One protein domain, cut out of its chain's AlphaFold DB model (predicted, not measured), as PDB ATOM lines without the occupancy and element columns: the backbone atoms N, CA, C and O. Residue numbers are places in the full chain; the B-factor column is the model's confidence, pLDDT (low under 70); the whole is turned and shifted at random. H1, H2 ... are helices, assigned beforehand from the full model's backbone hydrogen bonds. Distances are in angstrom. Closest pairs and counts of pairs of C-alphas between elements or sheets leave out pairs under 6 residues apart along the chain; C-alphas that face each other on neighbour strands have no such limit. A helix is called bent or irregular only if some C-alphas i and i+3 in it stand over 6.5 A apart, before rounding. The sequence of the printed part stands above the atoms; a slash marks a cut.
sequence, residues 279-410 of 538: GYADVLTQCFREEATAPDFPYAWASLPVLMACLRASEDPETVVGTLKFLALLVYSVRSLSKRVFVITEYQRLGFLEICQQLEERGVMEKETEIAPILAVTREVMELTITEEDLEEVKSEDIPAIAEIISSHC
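This is residues 279 to 410 of the 538 residues of an uncharacterized protein of Blastocystis sp. subtype 1 (strain ATCC 50177 / NandII) (UniProt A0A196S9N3). Helices H2, H3, H5 and H6 form a slightly loose up-and-down bundle; at one end H1 crosses H2 and H3 nearly at right angles, H4 packs on H1 at a slant, H8 packs on H4, and the H1 to H2 link loops out around Asp 296. The 132 printed residues include eight named helices, H1 to H8, and no named strand: all helix. The whole is compact, with a radius of gyration of the C-alphas of 15.6 A and spans of 47 by 38 by 29 A.

H1, residues 280 to 291, touches H3, residues 317 to 333, with residues 281 to 285 alone, about perpendicular at 80 degrees; the closest C-alphas, of Ala 281 and Ser 333, are 5.8 A apart. H2, residues 303 to 313, and H3 are a hairpin, with closest C-alphas Leu 311 and Val 320 at 5.7 A. H4 is residues 337 to 349. H5, residues 352 to 361, touches H2, the same way at a shallow tilt of 17 degrees; closest C-alphas Arg 312 and Ile 355, 6.5 A. H6, residues 371 to 381, touches H3 at C-alphas Ala 328 and Thr 378, 5.1 A. H7, residues 388 to 392, touches no helix. H8, residues 396 to 409, touches H4 at C-alphas Ser 338 and Ala 401, 5.0 A, on residues 337 to 342 of H4 alone. Every O i to N i+4 pair is within hydrogen-bond range except in H3, 12 of 13, and H8, 8 of 10.

H1 begins at C-alpha 280 (378.214, 302.673, 232.241). H3 is 23.7 A long and H8 20.9 A. H8 is irregular, C-alphas 397 and 400 being 7.1 A apart, and ends at C-alpha 409 (392.593, 277.523, 230.078).

The farthest C-alphas, Lys 367 and Ser 396, are 47.8 A apart. The printed part has no cut; the H1 to H2 link is long. Residues 295 and 363 to 372 are under pLDDT 70.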
ATOM      1  N   GLY A 279     381.892 303.471 234.365       88.06
ATOM      2  CA  GLY A 279     381.028 302.407 234.884       88.06
ATOM      3  C   GLY A 279     379.737 302.150 234.091       88.06
ATOM      4  O   GLY A 279     379.009 301.208 234.415       88.06
ATOM      5  N   TYR A 280     379.433 302.908 233.030       90.44
ATOM      6  CA  TYR A 280     378.214 302.673 232.241       90.44
ATOM      7  C   TYR A 280     378.234 301.324 231.504       90.44
ATOM      8  O   TYR A 280     377.211 300.642 231.429       90.44
ATOM      9  N   ALA A 281     379.405 300.874 231.044       92.81
ATOM     10  CA  ALA A 281     379.568 299.562 230.413       92.81
ATOM     11  C   ALA A 281     379.172 298.401 231.353       92.81
ATOM     12  O   ALA A 281     378.564 297.418 230.921       92.81
ATOM     13  N   ASP A 282     379.430 298.537 232.659       91.62
ATOM     14  CA  ASP A 282     378.990 297.582 233.680       91.62
ATOM     15  C   ASP A 282     377.463 297.588 233.864       91.62
ATOM     16  O   ASP A 282     376.869 296.529 234.102       91.62
ATOM     17  N   VAL A 283     376.813 298.752 233.773       91.00
ATOM     18  CA  VAL A 283     375.343 298.880 233.830       91.00
ATOM     19  C   VAL A 283     374.710 298.236 232.597       91.00
ATOM     20  O   VAL A 283     373.791 297.422 232.715       91.00
ATOM     21  N   LEU A 284     375.244 298.537 231.414       93.19
ATOM     22  CA  LEU A 284     374.768 297.995 230.146       93.19
ATOM     23  C   LEU A 284     374.927 296.473 230.078       93.19
ATOM     24  O   LEU A 284     373.989 295.764 229.716       93.19
ATOM     25  N   THR A 285     376.083 295.959 230.495       92.81
ATOM     26  CA  THR A 285     376.347 294.515 230.527       92.81
ATOM     27  C   THR A 285     375.417 293.791 231.491       92.81
ATOM     28  O   THR A 285     374.916 292.712 231.176       92.81
ATOM     29  N   GLN A 286     375.141 294.391 232.653       90.94
ATOM     30  CA  GLN A 286     374.171 293.835 233.590       90.94
ATOM     31  C   GLN A 286     372.769 293.779 232.969       90.94
ATOM     32  O   GLN A 286     372.105 292.750 233.070       90.94
ATOM     33  N   CYS A 287     372.359 294.834 232.258       89.88
ATOM     34  CA  CYS A 287     371.098 294.848 231.518       89.88
ATOM     35  C   CYS A 287     371.037 293.693 230.503       89.88
ATOM     36  O   CYS A 287     370.083 292.923 230.526       89.88
ATOM     37  N   PHE A 288     372.074 293.504 229.676       91.69
ATOM     38  CA  PHE A 288     372.127 292.418 228.685       91.69
ATOM     39  C   PHE A 288     372.112 291.021 229.312       91.69
ATOM     40  O   PHE A 288     371.479 290.110 228.780       91.69
ATOM     41  N   ARG A 289     372.773 290.844 230.459       89.00
ATOM     42  CA  ARG A 289     372.750 289.586 231.214       89.00
ATOM     43  C   ARG A 289     371.345 289.235 231.697       89.00
ATOM     44  O   ARG A 289     370.934 288.078 231.612       89.00
ATOM     45  N   GLU A 290     370.599 290.220 232.184       88.56
ATOM     46  CA  GLU A 290     369.238 290.021 232.689       88.56
ATOM     47  C   GLU A 290     368.254 289.625 231.580       88.56
ATOM     48  O   GLU A 290     367.352 288.827 231.829       88.56
ATOM     49  N   GLU A 291     368.453 290.081 230.337       87.44
ATOM     50  CA  GLU A 291     367.596 289.721 229.193       87.44
ATOM     51  C   GLU A 291     367.500 288.211 228.962       87.44
ATOM     52  O   GLU A 291     366.424 287.703 228.658       87.44
ATOM     53  N   ALA A 292     368.606 287.482 229.145       70.94
ATOM     54  CA  ALA A 292     368.661 286.036 228.925       70.94
ATOM     55  C   ALA A 292     367.819 285.235 229.934       70.94
ATOM     56  O   ALA A 292     367.499 284.070 229.696       70.94
ATOM     57  N   THR A 293     367.477 285.847 231.068       76.50
ATOM     58  CA  THR A 293     366.785 285.194 232.192       76.50
ATOM     59  C   THR A 293     365.435 285.830 232.516       76.50
ATOM     60  O   THR A 293     364.685 285.284 233.325       76.50
ATOM     61  N   ALA A 294     365.099 286.950 231.871       80.25
ATOM     62  CA  ALA A 294     363.863 287.678 232.092       80.25
ATOM     63  C   ALA A 294     362.663 286.935 231.462       80.25
ATOM     64  O   ALA A 294     362.586 286.827 230.237       80.25
ATOM     65  N   PRO A 295     361.693 286.455 232.267       67.81
ATOM     66  CA  PRO A 295     360.560 285.677 231.761       67.81
ATOM     67  C   PRO A 295     359.618 286.496 230.865       67.81
ATOM     68  O   PRO A 295     359.009 285.937 229.957       67.81
ATOM     69  N   ASP A 296     359.549 287.812 231.080       72.81
ATOM     70  CA  ASP A 296     358.690 288.744 230.338       72.81
ATOM     71  C   ASP A 296     359.487 289.608 229.343       72.81
ATOM     72  O   ASP A 296     359.131 290.756 229.061       72.81
ATOM     73  N   PHE A 297     360.611 289.096 228.835       78.50
ATOM     74  CA  PHE A 297     361.410 289.830 227.860       78.50
ATOM     75  C   PHE A 297     360.609 290.033 226.555       78.50
ATOM     76  O   PHE A 297     360.191 289.054 225.933       78.50
ATOM     77  N   PRO A 298     360.365 291.286 226.116       75.31
ATOM     78  CA  PRO A 298     359.385 291.577 225.065       75.31
ATOM     79  C   PRO A 298     359.892 291.294 223.643       75.31
ATOM     80  O   PRO A 298     359.157 291.515 222.680       75.31
ATOM     81  N   TYR A 299     361.133 290.821 223.496       80.31
ATOM     82  CA  TYR A 299     361.767 290.558 222.207       80.31
ATOM     83  C   TYR A 299     362.104 289.081 222.043       80.31
ATOM     84  O   TYR A 299     362.323 288.356 223.009       80.31
ATOM     85  N   ALA A 300     362.166 288.634 220.787       78.75
ATOM     86  CA  ALA A 300     362.441 287.237 220.470       78.75
ATOM     87  C   ALA A 300     363.860 286.809 220.874       78.75
ATOM     88  O   ALA A 300     364.056 285.666 221.283       78.75
ATOM     89  N   TRP A 301     364.837 287.711 220.749       84.31
ATOM     90  CA  TRP A 301     366.252 287.457 221.018       84.31
ATOM     91  C   TRP A 301     366.824 288.549 221.907       84.31
ATOM     92  O   TRP A 301     366.420 289.697 221.776       84.31
ATOM     93  N   ALA A 302     367.784 288.203 222.765       90.62
ATOM     94  CA  ALA A 302     368.562 289.179 223.523       90.62
ATOM     95  C   ALA A 302     369.395 290.088 222.595       90.62
ATOM     96  O   ALA A 302     369.645 289.770 221.429       90.62
ATOM     97  N   SER A 303     369.851 291.216 223.128       93.12
ATOM     98  CA  SER A 303     370.503 292.304 222.397       93.12
ATOM     99  C   SER A 303     371.833 291.890 221.766       93.12
ATOM    100  O   SER A 303     372.072 292.196 220.601       93.12
ATOM    101  N   LEU A 304     372.674 291.123 222.474       93.00
ATOM    102  CA  LEU A 304     373.938 290.620 221.915       93.00
ATOM    103  C   LEU A 304     373.719 289.737 220.667       93.00
ATOM    104  O   LEU A 304     374.311 290.033 219.629       93.00
ATOM    105  N   PRO A 305     372.833 288.715 220.681       92.50
ATOM    106  CA  PRO A 305     372.454 287.990 219.468       92.50
ATOM    107  C   PRO A 305     371.972 288.879 218.313       92.50
ATOM    108  O   PRO A 305     372.297 288.595 217.159       92.50
ATOM    109  N   VAL A 306     371.221 289.947 218.602       91.75
ATOM    110  CA  VAL A 306     370.742 290.888 217.576       91.75
ATOM    111  C   VAL A 306     371.897 291.643 216.924       91.75
ATOM    112  O   VAL A 306     371.953 291.718 215.697       91.75
ATOM    113  N   LEU A 307     372.871 292.113 217.705       93.69
ATOM    114  CA  LEU A 307     374.077 292.755 217.173       93.69
ATOM    115  C   LEU A 307     374.912 291.787 216.320       93.69
ATOM    116  O   LEU A 307     375.377 292.153 215.241       93.69
ATOM    117  N   MET A 308     375.027 290.522 216.737       92.44
ATOM    118  CA  MET A 308     375.706 289.485 215.947       92.44
ATOM    119  C   MET A 308     374.978 289.192 214.629       92.44
ATOM    120  O   MET A 308     375.612 288.968 213.598       92.44
ATOM    121  N   ALA A 309     373.643 289.191 214.636       90.12
ATOM    122  CA  ALA A 309     372.848 289.059 213.419       90.12
ATOM    123  C   ALA A 309     373.015 290.281 212.500       90.12
ATOM    124  O   ALA A 309     373.147 290.106 211.287       90.12
ATOM    125  N   CYS A 310     373.080 291.489 213.071       89.25
ATOM    126  CA  CYS A 310     373.347 292.730 212.344       89.25
ATOM    127  C   CYS A 310     374.698 292.669 211.614       89.25
ATOM    128  O   CYS A 310     374.749 292.901 210.408       89.25
ATOM    129  N   LEU A 311     375.767 292.241 212.298       88.88
ATOM    130  CA  LEU A 311     377.089 292.061 211.686       88.88
ATOM    131  C   LEU A 311     377.085 291.057 210.532       88.88
ATOM    132  O   LEU A 311     377.699 291.299 209.497       88.88
ATOM    133  N   ARG A 312     376.380 289.930 210.684       88.50
ATOM    134  CA  ARG A 312     376.290 288.919 209.619       88.50
ATOM    135  C   ARG A 312     375.539 289.444 208.397       88.50
ATOM    136  O   ARG A 312     375.958 289.188 207.268       88.50
ATOM    137  N   ALA A 313     374.426 290.140 208.619       87.31
ATOM    138  CA  ALA A 313     373.506 290.545 207.561       87.31
ATOM    139  C   ALA A 313     373.892 291.860 206.868       87.31
ATOM    140  O   ALA A 313     373.531 292.047 205.708       87.31
ATOM    141  N   SER A 314     374.596 292.767 207.550       85.19
ATOM    142  CA  SER A 314     374.922 294.079 206.992       85.19
ATOM    143  C   SER A 314     375.938 293.976 205.846       85.19
ATOM    144  O   SER A 314     376.895 293.197 205.886       85.19
ATOM    145  N   GLU A 315     375.714 294.778 204.809       81.19
ATOM    146  CA  GLU A 315     376.688 295.074 203.749       81.19
ATOM    147  C   GLU A 315     377.223 296.508 203.857       81.19
ATOM    148  O   GLU A 315     378.143 296.869 203.131       81.19
ATOM    149  N   ASP A 316     376.655 297.316 204.758       82.50
ATOM    150  CA  ASP A 316     377.056 298.698 204.985       82.50
ATOM    151  C   ASP A 316     378.326 298.757 205.855       82.50
ATOM    152  O   ASP A 316     378.272 298.331 207.019       82.50
ATOM    153  N   PRO A 317     379.457 299.272 205.330       80.12
ATOM    154  CA  PRO A 317     380.716 299.318 206.063       80.12
ATOM    155  C   PRO A 317     380.620 300.126 207.358       80.12
ATOM    156  O   PRO A 317     381.107 299.663 208.385       80.12
ATOM    157  N   GLU A 318     379.945 301.279 207.349       82.25
ATOM    158  CA  GLU A 318     379.835 302.147 208.529       82.25
ATOM    159  C   GLU A 318     379.127 301.428 209.685       82.25
ATOM    160  O   GLU A 318     379.636 301.395 210.808       82.25
ATOM    161  N   THR A 319     378.004 300.760 209.403       85.50
ATOM    162  CA  THR A 319     377.273 299.960 210.398       85.50
ATOM    163  C   THR A 319     378.109 298.790 210.925       85.50
ATOM    164  O   THR A 319     378.102 298.520 212.131       85.50
ATOM    165  N   VAL A 320     378.843 298.089 210.050       86.25
ATOM    166  CA  VAL A 320     379.716 296.969 210.451       86.25
ATOM    167  C   VAL A 320     380.827 297.464 211.373       86.25
ATOM    168  O   VAL A 320     381.031 296.897 212.446       86.25
ATOM    169  N   VAL A 321     381.511 298.545 210.995       84.75
ATOM    170  CA  VAL A 321     382.604 299.129 211.780       84.75
ATOM    171  C   VAL A 321     382.107 299.662 213.113       84.75
ATOM    172  O   VAL A 321     382.704 299.345 214.139       84.75
ATOM    173  N   GLY A 322     381.011 300.424 213.121       87.94
ATOM    174  CA  GLY A 322     380.419 300.953 214.348       87.94
ATOM    175  C   GLY A 322     380.030 299.839 215.319       87.94
ATOM    176  O   GLY A 322     380.356 299.903 216.501       87.94
ATOM    177  N   THR A 323     379.430 298.761 214.809       91.12
ATOM    178  CA  THR A 323     379.048 297.608 215.636       91.12
ATOM    179  C   THR A 323     380.267 296.842 216.152       91.12
ATOM    180  O   THR A 323     380.291 296.467 217.321       91.12
ATOM    181  N   LEU A 324     381.310 296.636 215.338       88.75
ATOM    182  CA  LEU A 324     382.552 295.998 215.795       88.75
ATOM    183  C   LEU A 324     383.266 296.827 216.870       88.75
ATOM    184  O   LEU A 324     383.664 296.269 217.892       88.75
ATOM    185  N   LYS A 325     383.388 298.148 216.664       88.06
ATOM    186  CA  LYS A 325     383.965 299.077 217.650       88.06
ATOM    187  C   LYS A 325     383.196 298.994 218.965       88.06
ATOM    188  O   LYS A 325     383.815 298.779 220.001       88.06
ATOM    189  N   PHE A 326     381.865 299.055 218.912       92.56
ATOM    190  CA  PHE A 326     381.013 298.929 220.091       92.56
ATOM    191  C   PHE A 326     381.228 297.612 220.845       92.56
ATOM    192  O   PHE A 326     381.410 297.614 222.059       92.56
ATOM    193  N   LEU A 327     381.218 296.475 220.143       91.62
ATOM    194  CA  LEU A 327     381.356 295.168 220.785       91.62
ATOM    195  C   LEU A 327     382.730 294.990 221.443       91.62
ATOM    196  O   LEU A 327     382.799 294.371 222.504       91.62
ATOM    197  N   ALA A 328     383.796 295.526 220.838       87.56
ATOM    198  CA  ALA A 328     385.140 295.518 221.413       87.56
ATOM    199  C   ALA A 328     385.248 296.463 222.620       87.56
ATOM    200  O   ALA A 328     385.763 296.075 223.667       87.56
ATOM    201  N   LEU A 329     384.703 297.674 222.485       90.38
ATOM    202  CA  LEU A 329     384.624 298.666 223.551       90.38
ATOM    203  C   LEU A 329     383.876 298.120 224.769       90.38
ATOM    204  O   LEU A 329     384.327 298.314 225.890       90.38
ATOM    205  N   LEU A 330     382.769 297.399 224.570       91.50
ATOM    206  CA  LEU A 330     382.004 296.822 225.673       91.50
ATOM    207  C   LEU A 330     382.863 295.886 226.532       91.50
ATOM    208  O   LEU A 330     382.760 295.919 227.750       91.50
ATOM    209  N   VAL A 331     383.726 295.073 225.919       88.56
ATOM    210  CA  VAL A 331     384.628 294.186 226.668       88.56
ATOM    211  C   VAL A 331     385.717 294.988 227.382       88.56
ATOM    212  O   VAL A 331     386.011 294.720 228.544       88.56
ATOM    213  N   TYR A 332     386.278 295.988 226.699       86.25
ATOM    214  CA  TYR A 332     387.350 296.831 227.223       86.25
ATOM    215  C   TYR A 332     386.905 297.703 228.410       86.25
ATOM    216  O   TYR A 332     387.615 297.797 229.407       86.25
ATOM    217  N   SER A 333     385.722 298.315 228.328       88.81
ATOM    218  CA  SER A 333     385.227 299.279 229.318       88.81
ATOM    219  C   SER A 333     384.573 298.638 230.549       88.81
ATOM    220  O   SER A 333     384.278 299.338 231.516       88.81
ATOM    221  N   VAL A 334     384.302 297.327 230.542       89.50
ATOM    222  CA  VAL A 334     383.707 296.628 231.692       89.50
ATOM    223  C   VAL A 334     384.757 296.392 232.776       89.50
ATOM    224  O   VAL A 334     385.728 295.652 232.580       89.50
ATOM    225  N   ARG A 335     384.531 296.975 233.960       86.75
ATOM    226  CA  ARG A 335     385.439 296.833 235.105       86.75
ATOM    227  C   ARG A 335     385.201 295.552 235.883       86.75
ATOM    228  O   ARG A 335     386.156 294.934 236.332       86.75
ATOM    229  N   SER A 336     383.948 295.120 236.036       88.50
ATOM    230  CA  SER A 336     383.667 293.893 236.784       88.50
ATOM    231  C   SER A 336     384.155 292.663 236.020       88.50
ATOM    232  O   SER A 336     383.645 292.358 234.936       88.50
ATOM    233  N   LEU A 337     385.061 291.896 236.636       87.75
ATOM    234  CA  LEU A 337     385.552 290.629 236.097       87.75
ATOM    235  C   LEU A 337     384.390 289.696 235.738       87.75
ATOM    236  O   LEU A 337     384.328 289.185 234.619       87.75
ATOM    237  N   SER A 338     383.406 289.540 236.634       88.88
ATOM    238  CA  SER A 338     382.225 288.717 236.349       88.88
ATOM    239  C   SER A 338     381.487 289.129 235.072       88.88
ATOM    240  O   SER A 338     381.039 288.277 234.299       88.88
ATOM    241  N   LYS A 339     381.326 290.436 234.846       91.00
ATOM    242  CA  LYS A 339     380.619 290.998 233.689       91.00
ATOM    243  C   LYS A 339     381.440 290.847 232.420       91.00
ATOM    244  O   LYS A 339     380.874 290.439 231.409       91.00
ATOM    245  N   ARG A 340     382.756 291.056 232.494       90.06
ATOM    246  CA  ARG A 340     383.672 290.871 231.365       90.06
ATOM    247  C   ARG A 340     383.657 289.422 230.881       90.06
ATOM    248  O   ARG A 340     383.439 289.178 229.697       90.06
ATOM    249  N   VAL A 341     383.774 288.464 231.809       88.81
ATOM    250  CA  VAL A 341     383.694 287.025 231.502       88.81
ATOM    251  C   VAL A 341     382.363 286.679 230.845       88.81
ATOM    252  O   VAL A 341     382.355 286.026 229.809       88.81
ATOM    253  N   PHE A 342     381.243 287.177 231.379       91.12
ATOM    254  CA  PHE A 342     379.931 286.958 230.766       91.12
ATOM    255  C   PHE A 342     379.878 287.410 229.297       91.12
ATOM    256  O   PHE A 342     379.430 286.639 228.451       91.12
ATOM    257  N   VAL A 343     380.340 288.627 228.983       91.44
ATOM    258  CA  VAL A 343     380.310 289.148 227.603       91.44
ATOM    259  C   VAL A 343     381.161 288.279 226.680       91.44
ATOM    260  O   VAL A 343     380.689 287.874 225.618       91.44
ATOM    261  N   ILE A 344     382.385 287.947 227.096       89.75
ATOM    262  CA  ILE A 344     383.314 287.159 226.281       89.75
ATOM    263  C   ILE A 344     382.781 285.737 226.051       89.75
ATOM    264  O   ILE A 344     382.746 285.282 224.905       89.75
ATOM    265  N   THR A 345     382.308 285.048 227.095       87.94
ATOM    266  CA  THR A 345     381.697 283.714 226.969       87.94
ATOM    267  C   THR A 345     380.505 283.751 226.016       87.94
ATOM    268  O   THR A 345     380.339 282.862 225.177       87.94
ATOM    269  N   GLU A 346     379.698 284.810 226.071       90.44
ATOM    270  CA  GLU A 346     378.530 284.920 225.209       90.44
ATOM    271  C   GLU A 346     378.889 285.227 223.752       90.44
ATOM    272  O   GLU A 346     378.285 284.679 222.828       90.44
ATOM    273  N   TYR A 347     379.938 286.011 223.510       91.50
ATOM    274  CA  TYR A 347     380.484 286.214 222.167       91.50
ATOM    275  C   TYR A 347     381.069 284.919 221.591       91.50
ATOM    276  O   TYR A 347     380.845 284.619 220.413       91.50
ATOM    277  N   GLN A 348     381.771 284.123 222.405       88.31
ATOM    278  CA  GLN A 348     382.255 282.798 222.006       88.31
ATOM    279  C   GLN A 348     381.081 281.887 221.626       88.31
ATOM    280  O   GLN A 348     381.080 281.307 220.537       88.31
ATOM    281  N   ARG A 349     380.034 281.831 222.461       90.31
ATOM    282  CA  ARG A 349     378.814 281.051 222.196       90.31
ATOM    283  C   ARG A 349     378.105 281.484 220.912       90.31
ATOM    284  O   ARG A 349     377.560 280.646 220.194       90.31
ATOM    285  N   LEU A 350     378.096 282.782 220.616       92.00
ATOM    286  CA  LEU A 350     377.474 283.349 219.416       92.00
ATOM    287  C   LEU A 350     378.350 283.245 218.156       92.00
ATOM    288  O   LEU A 350     377.900 283.650 217.078       92.00
ATOM    289  N   GLY A 351     379.561 282.687 218.262       90.38
ATOM    290  CA  GLY A 351     380.483 282.494 217.143       90.38
ATOM    291  C   GLY A 351     381.103 283.796 216.638       90.38
ATOM    292  O   GLY A 351     381.339 283.936 215.442       90.38
ATOM    293  N   PHE A 352     381.339 284.775 217.515       90.12
ATOM    294  CA  PHE A 352     381.801 286.110 217.124       90.12
ATOM    295  C   PHE A 352     383.106 286.103 216.313       90.12
ATOM    296  O   PHE A 352     383.192 286.775 215.290       90.12
ATOM    297  N   LEU A 353     384.096 285.286 216.694       85.94
ATOM    298  CA  LEU A 353     385.355 285.174 215.944       85.94
ATOM    299  C   LEU A 353     385.156 284.622 214.522       85.94
ATOM    300  O   LEU A 353     385.845 285.052 213.600       85.94
ATOM    301  N   GLU A 354     384.191 283.718 214.335       89.00
ATOM    302  CA  GLU A 354     383.818 283.212 213.010       89.00
ATOM    303  C   GLU A 354     383.172 284.321 212.166       89.00
ATOM    304  O   GLU A 354     383.494 284.466 210.991       89.00
ATOM    305  N   ILE A 355     382.318 285.157 212.773       89.56
ATOM    306  CA  ILE A 355     381.740 286.335 212.104       89.56
ATOM    307  C   ILE A 355     382.854 287.284 211.656       89.56
ATOM    308  O   ILE A 355     382.858 287.717 210.507       89.56
ATOM    309  N   CYS A 356     383.819 287.578 212.531       85.25
ATOM    310  CA  CYS A 356     384.963 288.425 212.199       85.25
ATOM    311  C   CYS A 356     385.757 287.874 211.004       85.25
ATOM    312  O   CYS A 356     386.094 288.633 210.098       85.25
ATOM    313  N   GLN A 357     386.001 286.561 210.958       84.31
ATOM    314  CA  GLN A 357     386.661 285.922 209.816       84.31
ATOM    315  C   GLN A 357     385.825 286.037 208.528       84.31
ATOM    316  O   GLN A 357     386.355 286.387 207.476       84.31
ATOM    317  N   GLN A 358     384.512 285.805 208.597       86.81
ATOM    318  CA  GLN A 358     383.619 285.950 207.441       86.81
ATOM    319  C   GLN A 358     383.596 287.392 206.908       86.81
ATOM    320  O   GLN A 358     383.507 287.604 205.698       86.81
ATOM    321  N   LEU A 359     383.685 288.392 207.789       82.44
ATOM    322  CA  LEU A 359     383.776 289.803 207.402       82.44
ATOM    323  C   LEU A 359     385.103 290.120 206.695       82.44
ATOM    324  O   LEU A 359     385.090 290.835 205.691       82.44
ATOM    325  N   GLU A 360     386.219 289.545 207.155       77.62
ATOM    326  CA  GLU A 360     387.520 289.626 206.471       77.62
ATOM    327  C   GLU A 360     387.470 288.998 205.068       77.62
ATOM    328  O   GLU A 360     387.942 289.599 204.103       77.62
ATOM    329  N   GLU A 361     386.847 287.825 204.928       80.19
ATOM    330  CA  GLU A 361     386.752 287.092 203.658       80.19
ATOM    331  C   GLU A 361     385.823 287.762 202.631       80.19
ATOM    332  O   GLU A 361     386.062 287.672 201.425       80.19
ATOM    333  N   ARG A 362     384.767 288.452 203.082       74.31
ATOM    334  CA  ARG A 362     383.770 289.095 202.203       74.31
ATOM    335  C   ARG A 362     384.275 290.346 201.485       74.31
ATOM    336  O   ARG A 362     383.583 290.830 200.592       74.31
ATOM    337  N   GLY A 363     385.428 290.898 201.857       63.12
ATOM    338  CA  GLY A 363     386.011 292.038 201.143       63.12
ATOM    339  C   GLY A 363     385.171 293.324 201.177       63.12
ATOM    340  O   GLY A 363     385.471 294.253 200.432       63.12
ATOM    341  N   VAL A 364     384.186 293.447 202.086       59.72
ATOM    342  CA  VAL A 364     383.431 294.698 202.383       59.72
ATOM    343  C   VAL A 364     384.380 295.847 202.816       59.72
ATOM    344  O   VAL A 364     383.972 296.987 203.000       59.72
ATOM    345  N   MET A 365     385.682 295.555 202.922       56.34
ATOM    346  CA  MET A 365     386.689 296.230 203.733       56.34
ATOM    347  C   MET A 365     387.949 296.655 202.949       56.34
ATOM    348  O   MET A 365     388.929 297.072 203.555       56.34
ATOM    349  N   GLU A 366     387.965 296.577 201.609       53.09
ATOM    350  CA  GLU A 366     389.148 296.963 200.805       53.09
ATOM    351  C   GLU A 366     389.363 298.487 200.665       53.09
ATOM    352  O   GLU A 366     390.365 298.912 200.090       53.09
ATOM    353  N   LYS A 367     388.452 299.335 201.168       49.12
ATOM    354  CA  LYS A 367     388.517 300.798 200.960       49.12
ATOM    355  C   LYS A 367     388.795 301.655 202.197       49.12
ATOM    356  O   LYS A 367     389.134 302.819 202.008       49.12
ATOM    357  N   GLU A 368     388.746 301.114 203.415       49.91
ATOM    358  CA  GLU A 368     388.989 301.891 204.642       49.91
ATOM    359  C   GLU A 368     390.003 301.211 205.570       49.91
ATOM    360  O   GLU A 368     389.835 300.087 206.035       49.91
ATOM    361  N   THR A 369     391.088 301.931 205.841       56.03
ATOM    362  CA  THR A 369     392.296 301.530 206.580       56.03
ATOM    363  C   THR A 369     392.112 301.271 208.087       56.03
ATOM    364  O   THR A 369     393.109 301.134 208.791       56.03
ATOM    365  N   GLU A 370     390.885 301.184 208.612       63.00
ATOM    366  CA  GLU A 370     390.628 301.174 210.064       63.00
ATOM    367  C   GLU A 370     390.248 299.810 210.664       63.00
ATOM    368  O   GLU A 370     390.404 299.620 211.868       63.00
ATOM    369  N   ILE A 371     389.799 298.826 209.872       63.31
ATOM    370  CA  ILE A 371     389.172 297.610 210.434       63.31
ATOM    371  C   ILE A 371     390.172 296.553 210.896       63.31
ATOM    372  O   ILE A 371     389.953 295.927 211.927       63.31
ATOM    373  N   ALA A 372     391.285 296.348 210.190       68.06
ATOM    374  CA  ALA A 372     392.286 295.365 210.614       68.06
ATOM    375  C   ALA A 372     392.857 295.657 212.023       68.06
ATOM    376  O   ALA A 372     392.943 294.723 212.822       68.06
ATOM    377  N   PRO A 373     393.171 296.922 212.383       74.88
ATOM    378  CA  PRO A 373     393.469 297.295 213.766       74.88
ATOM    379  C   PRO A 373     392.327 296.982 214.737       74.88
ATOM    380  O   PRO A 373     392.580 296.426 215.800       74.88
ATOM    381  N   ILE A 374     391.076 297.284 214.367       73.88
ATOM    382  CA  ILE A 374     389.908 297.023 215.222       73.88
ATOM    383  C   ILE A 374     389.755 295.527 215.464       73.88
ATOM    384  O   ILE A 374     389.651 295.128 216.610       73.88
ATOM    385  N   LEU A 375     389.822 294.690 214.428       72.38
ATOM    386  CA  LEU A 375     389.726 293.235 214.553       72.38
ATOM    387  C   LEU A 375     390.888 292.634 215.346       72.38
ATOM    388  O   LEU A 375     390.687 291.650 216.053       72.38
ATOM    389  N   ALA A 376     392.090 293.208 215.248       75.50
ATOM    390  CA  ALA A 376     393.214 292.808 216.089       75.50
ATOM    391  C   ALA A 376     392.918 293.097 217.569       75.50
ATOM    392  O   ALA A 376     392.987 292.176 218.377       75.50
ATOM    393  N   VAL A 377     392.482 294.321 217.891       76.69
ATOM    394  CA  VAL A 377     392.060 294.703 219.251       76.69
ATOM    395  C   VAL A 377     390.884 293.846 219.715       76.69
ATOM    396  O   VAL A 377     390.895 293.336 220.825       76.69
ATOM    397  N   THR A 378     389.890 293.616 218.857       73.56
ATOM    398  CA  THR A 378     388.725 292.772 219.141       73.56
ATOM    399  C   THR A 378     389.141 291.342 219.484       73.56
ATOM    400  O   THR A 378     388.578 290.750 220.394       73.56
ATOM    401  N   ARG A 379     390.118 290.763 218.778       77.88
ATOM    402  CA  ARG A 379     390.636 289.421 219.090       77.88
ATOM    403  C   ARG A 379     391.389 289.400 220.415       77.88
ATOM    404  O   ARG A 379     391.204 288.459 221.174       77.88
ATOM    405  N   GLU A 380     392.184 290.429 220.686       78.81
ATOM    406  CA  GLU A 380     392.937 290.575 221.934       78.81
ATOM    407  C   GLU A 380     392.003 290.703 223.146       78.81
ATOM    408  O   GLU A 380     392.126 289.937 224.094       78.81
ATOM    409  N   VAL A 381     390.994 291.582 223.092       77.12
ATOM    410  CA  VAL A 381     390.036 291.745 224.206       77.12
ATOM    411  C   VAL A 381     389.159 290.507 224.421       77.12
ATOM    412  O   VAL A 381     388.587 290.334 225.490       77.12
ATOM    413  N   MET A 382     389.056 289.630 223.420       77.50
ATOM    414  CA  MET A 382     388.330 288.364 223.512       77.50
ATOM    415  C   MET A 382     389.108 287.255 224.230       77.50
ATOM    416  O   MET A 382     388.545 286.182 224.476       77.50
ATOM    417  N   GLU A 383     390.375 287.484 224.577       76.75
ATOM    418  CA  GLU A 383     391.140 286.573 225.420       76.75
ATOM    419  C   GLU A 383     390.672 286.697 226.879       76.75
ATOM    420  O   GLU A 383     390.917 287.695 227.558       76.75
ATOM    421  N   LEU A 384     389.994 285.656 227.380       74.69
ATOM    422  CA  LEU A 384     389.607 285.546 228.790       74.69
ATOM    423  C   LEU A 384     390.864 285.532 229.664       74.69
ATOM    424  O   LEU A 384     391.528 284.506 229.783       74.69
ATOM    425  N   THR A 385     391.190 286.652 230.293       73.94
ATOM    426  CA  THR A 385     392.371 286.785 231.152       73.94
ATOM    427  C   THR A 385     392.008 287.499 232.449       73.94
ATOM    428  O   THR A 385     391.054 288.274 232.499       73.94
ATOM    429  N   ILE A 386     392.747 287.186 233.517       75.94
ATOM    430  CA  ILE A 386     392.689 287.917 234.789       75.94
ATOM    431  C   ILE A 386     393.870 288.886 234.783       75.94
ATOM    432  O   ILE A 386     395.013 288.450 234.629       75.94
ATOM    433  N   THR A 387     393.599 290.180 234.920       77.62
ATOM    434  CA  THR A 387     394.632 291.219 235.022       77.62
ATOM    435  C   THR A 387     395.110 291.384 236.467       77.62
ATOM    436  O   THR A 387     394.472 290.901 237.401       77.62
ATOM    437  N   GLU A 388     396.247 292.060 236.674       72.31
ATOM    438  CA  GLU A 388     396.724 292.396 238.028       72.31
ATOM    439  C   GLU A 388     395.699 293.272 238.775       72.31
ATOM    440  O   GLU A 388     395.439 293.023 239.947       72.31
ATOM    441  N   GLU A 389     395.039 294.205 238.080       76.38
ATOM    442  CA  GLU A 389     393.964 295.037 238.644       76.38
ATOM    443  C   GLU A 389     392.759 294.191 239.090       76.38
ATOM    444  O   GLU A 389     392.222 294.398 240.178       76.38
ATOM    445  N   ASP A 390     392.374 293.176 238.304       79.75
ATOM    446  CA  ASP A 390     391.283 292.266 238.683       79.75
ATOM    447  C   ASP A 390     391.620 291.479 239.968       79.75
ATOM    448  O   ASP A 390     390.717 291.170 240.746       79.75
ATOM    449  N   LEU A 391     392.902 291.157 240.207       74.19
ATOM    450  CA  LEU A 391     393.364 290.436 241.404       74.19
ATOM    451  C   LEU A 391     393.322 291.296 242.676       74.19
ATOM    452  O   LEU A 391     393.097 290.755 243.761       74.19
ATOM    453  N   GLU A 392     393.513 292.611 242.557       76.12
ATOM    454  CA  GLU A 392     393.464 293.542 243.692       76.12
ATOM    455  C   GLU A 392     392.036 293.737 244.230       76.12
ATOM    456  O   GLU A 392     391.850 293.991 245.423       76.12
ATOM    457  N   GLU A 393     391.020 293.570 243.377       75.56
ATOM    458  CA  GLU A 393     389.616 293.847 243.703       75.56
ATOM    459  C   GLU A 393     388.703 292.607 243.752       75.56
ATOM    460  O   GLU A 393     387.478 292.759 243.809       75.56
ATOM    461  N   VAL A 394     389.258 291.385 243.765       79.25
ATOM    462  CA  VAL A 394     388.466 290.135 243.726       79.25
ATOM    463  C   VAL A 394     387.418 290.088 244.836       79.25
ATOM    464  O   VAL A 394     387.732 290.098 246.031       79.25
ATOM    465  N   LYS A 395     386.150 289.929 244.443       81.62
ATOM    466  CA  LYS A 395     385.020 289.726 245.358       81.62
ATOM    467  C   LYS A 395     384.478 288.302 245.259       81.62
ATOM    468  O   LYS A 395     384.719 287.561 244.310       81.62
ATOM    469  N   SER A 396     383.665 287.909 246.241       80.44
ATOM    470  CA  SER A 396     382.983 286.603 246.236       80.44
ATOM    471  C   SER A 396     382.080 286.391 245.015       80.44
ATOM    472  O   SER A 396     381.848 285.255 244.610       80.44
ATOM    473  N   GLU A 397     381.559 287.473 244.440       81.50
ATOM    474  CA  GLU A 397     380.723 287.446 243.235       81.50
ATOM    475  C   GLU A 397     381.503 287.079 241.963       81.50
ATOM    476  O   GLU A 397     380.899 286.607 241.001       81.50
ATOM    477  N   ASP A 398     382.835 287.204 241.979       85.94
ATOM    478  CA  ASP A 398     383.707 286.867 240.852       85.94
ATOM    479  C   ASP A 398     384.130 285.391 240.842       85.94
ATOM    480  O   ASP A 398     384.680 284.917 239.850       85.94
ATOM    481  N   ILE A 399     383.834 284.617 241.896       84.69
ATOM    482  CA  ILE A 399     384.209 283.193 241.989       84.69
ATOM    483  C   ILE A 399     383.725 282.373 240.776       84.69
ATOM    484  O   ILE A 399     384.534 281.626 240.221       84.69
ATOM    485  N   PRO A 400     382.461 282.490 240.310       85.50
ATOM    486  CA  PRO A 400     382.017 281.777 239.112       85.50
ATOM    487  C   PRO A 400     382.798 282.188 237.860       85.50
ATOM    488  O   PRO A 400     383.092 281.350 237.015       85.50
ATOM    489  N   ALA A 401     383.165 283.466 237.759       85.06
ATOM    490  CA  ALA A 401     383.905 284.006 236.628       85.06
ATOM    491  C   ALA A 401     385.350 283.491 236.602       85.06
ATOM    492  O   ALA A 401     385.831 283.046 235.565       85.06
ATOM    493  N   ILE A 402     386.012 283.461 237.762       85.25
ATOM    494  CA  ILE A 402     387.347 282.875 237.926       85.25
ATOM    495  C   ILE A 402     387.324 281.384 237.570       85.25
ATOM    496  O   ILE A 402     388.216 280.905 236.871       85.25
ATOM    497  N   ALA A 403     386.296 280.648 238.005       83.12
ATOM    498  CA  ALA A 403     386.145 279.235 237.662       83.12
ATOM    499  C   ALA A 403     385.995 279.018 236.146       83.12
ATOM    500  O   ALA A 403     386.631 278.116 235.599       83.12
ATOM    501  N   GLU A 404     385.211 279.861 235.468       84.50
ATOM    502  CA  GLU A 404     385.040 279.822 234.012       84.50
ATOM    503  C   GLU A 404     386.363 280.096 233.284       84.50
ATOM    504  O   GLU A 404     386.754 279.331 232.402       84.50
ATOM    505  N   ILE A 405     387.108 281.128 233.706       83.94
ATOM    506  CA  ILE A 405     388.428 281.443 233.144       83.94
ATOM    507  C   ILE A 405     389.358 280.240 233.293       83.94
ATOM    508  O   ILE A 405     389.958 279.797 232.315       83.94
ATOM    509  N   ILE A 406     389.451 279.659 234.490       80.69
ATOM    510  CA  ILE A 406     390.326 278.507 234.722       80.69
ATOM    511  C   ILE A 406     389.898 277.316 233.864       80.69
ATOM    512  O   ILE A 406     390.751 276.676 233.249       80.69
ATOM    513  N   SER A 407     388.594 277.047 233.761       80.31
ATOM    514  CA  SER A 407     388.073 275.989 232.892       80.31
ATOM    515  C   SER A 407     388.428 276.221 231.421       80.31
ATOM    516  O   SER A 407     388.712 275.256 230.715       80.31
ATOM    517  N   SER A 408     388.438 277.476 230.962       80.31
ATOM    518  CA  SER A 408     388.770 277.843 229.578       80.31
ATOM    519  C   SER A 408     390.260 277.728 229.228       80.31
ATOM    520  O   SER A 408     390.593 277.664 228.047       80.31
ATOM    521  N   HIS A 409     391.140 277.699 230.238       77.88
ATOM    522  CA  HIS A 409     392.593 277.523 230.078       77.88
ATOM    523  C   HIS A 409     393.069 276.102 230.401       77.88
ATOM    524  O   HIS A 409     394.132 275.676 229.943       77.88
ATOM    525  N   CYS A 410     392.297 275.342 231.182       81.31
ATOM    526  CA  CYS A 410     392.574 273.941 231.495       81.31
ATOM    527  C   CYS A 410     392.094 273.030 230.357       81.31
ATOM    528  O   CYS A 410     391.108 272.307 230.491       81.31
TER     529      CYS A 410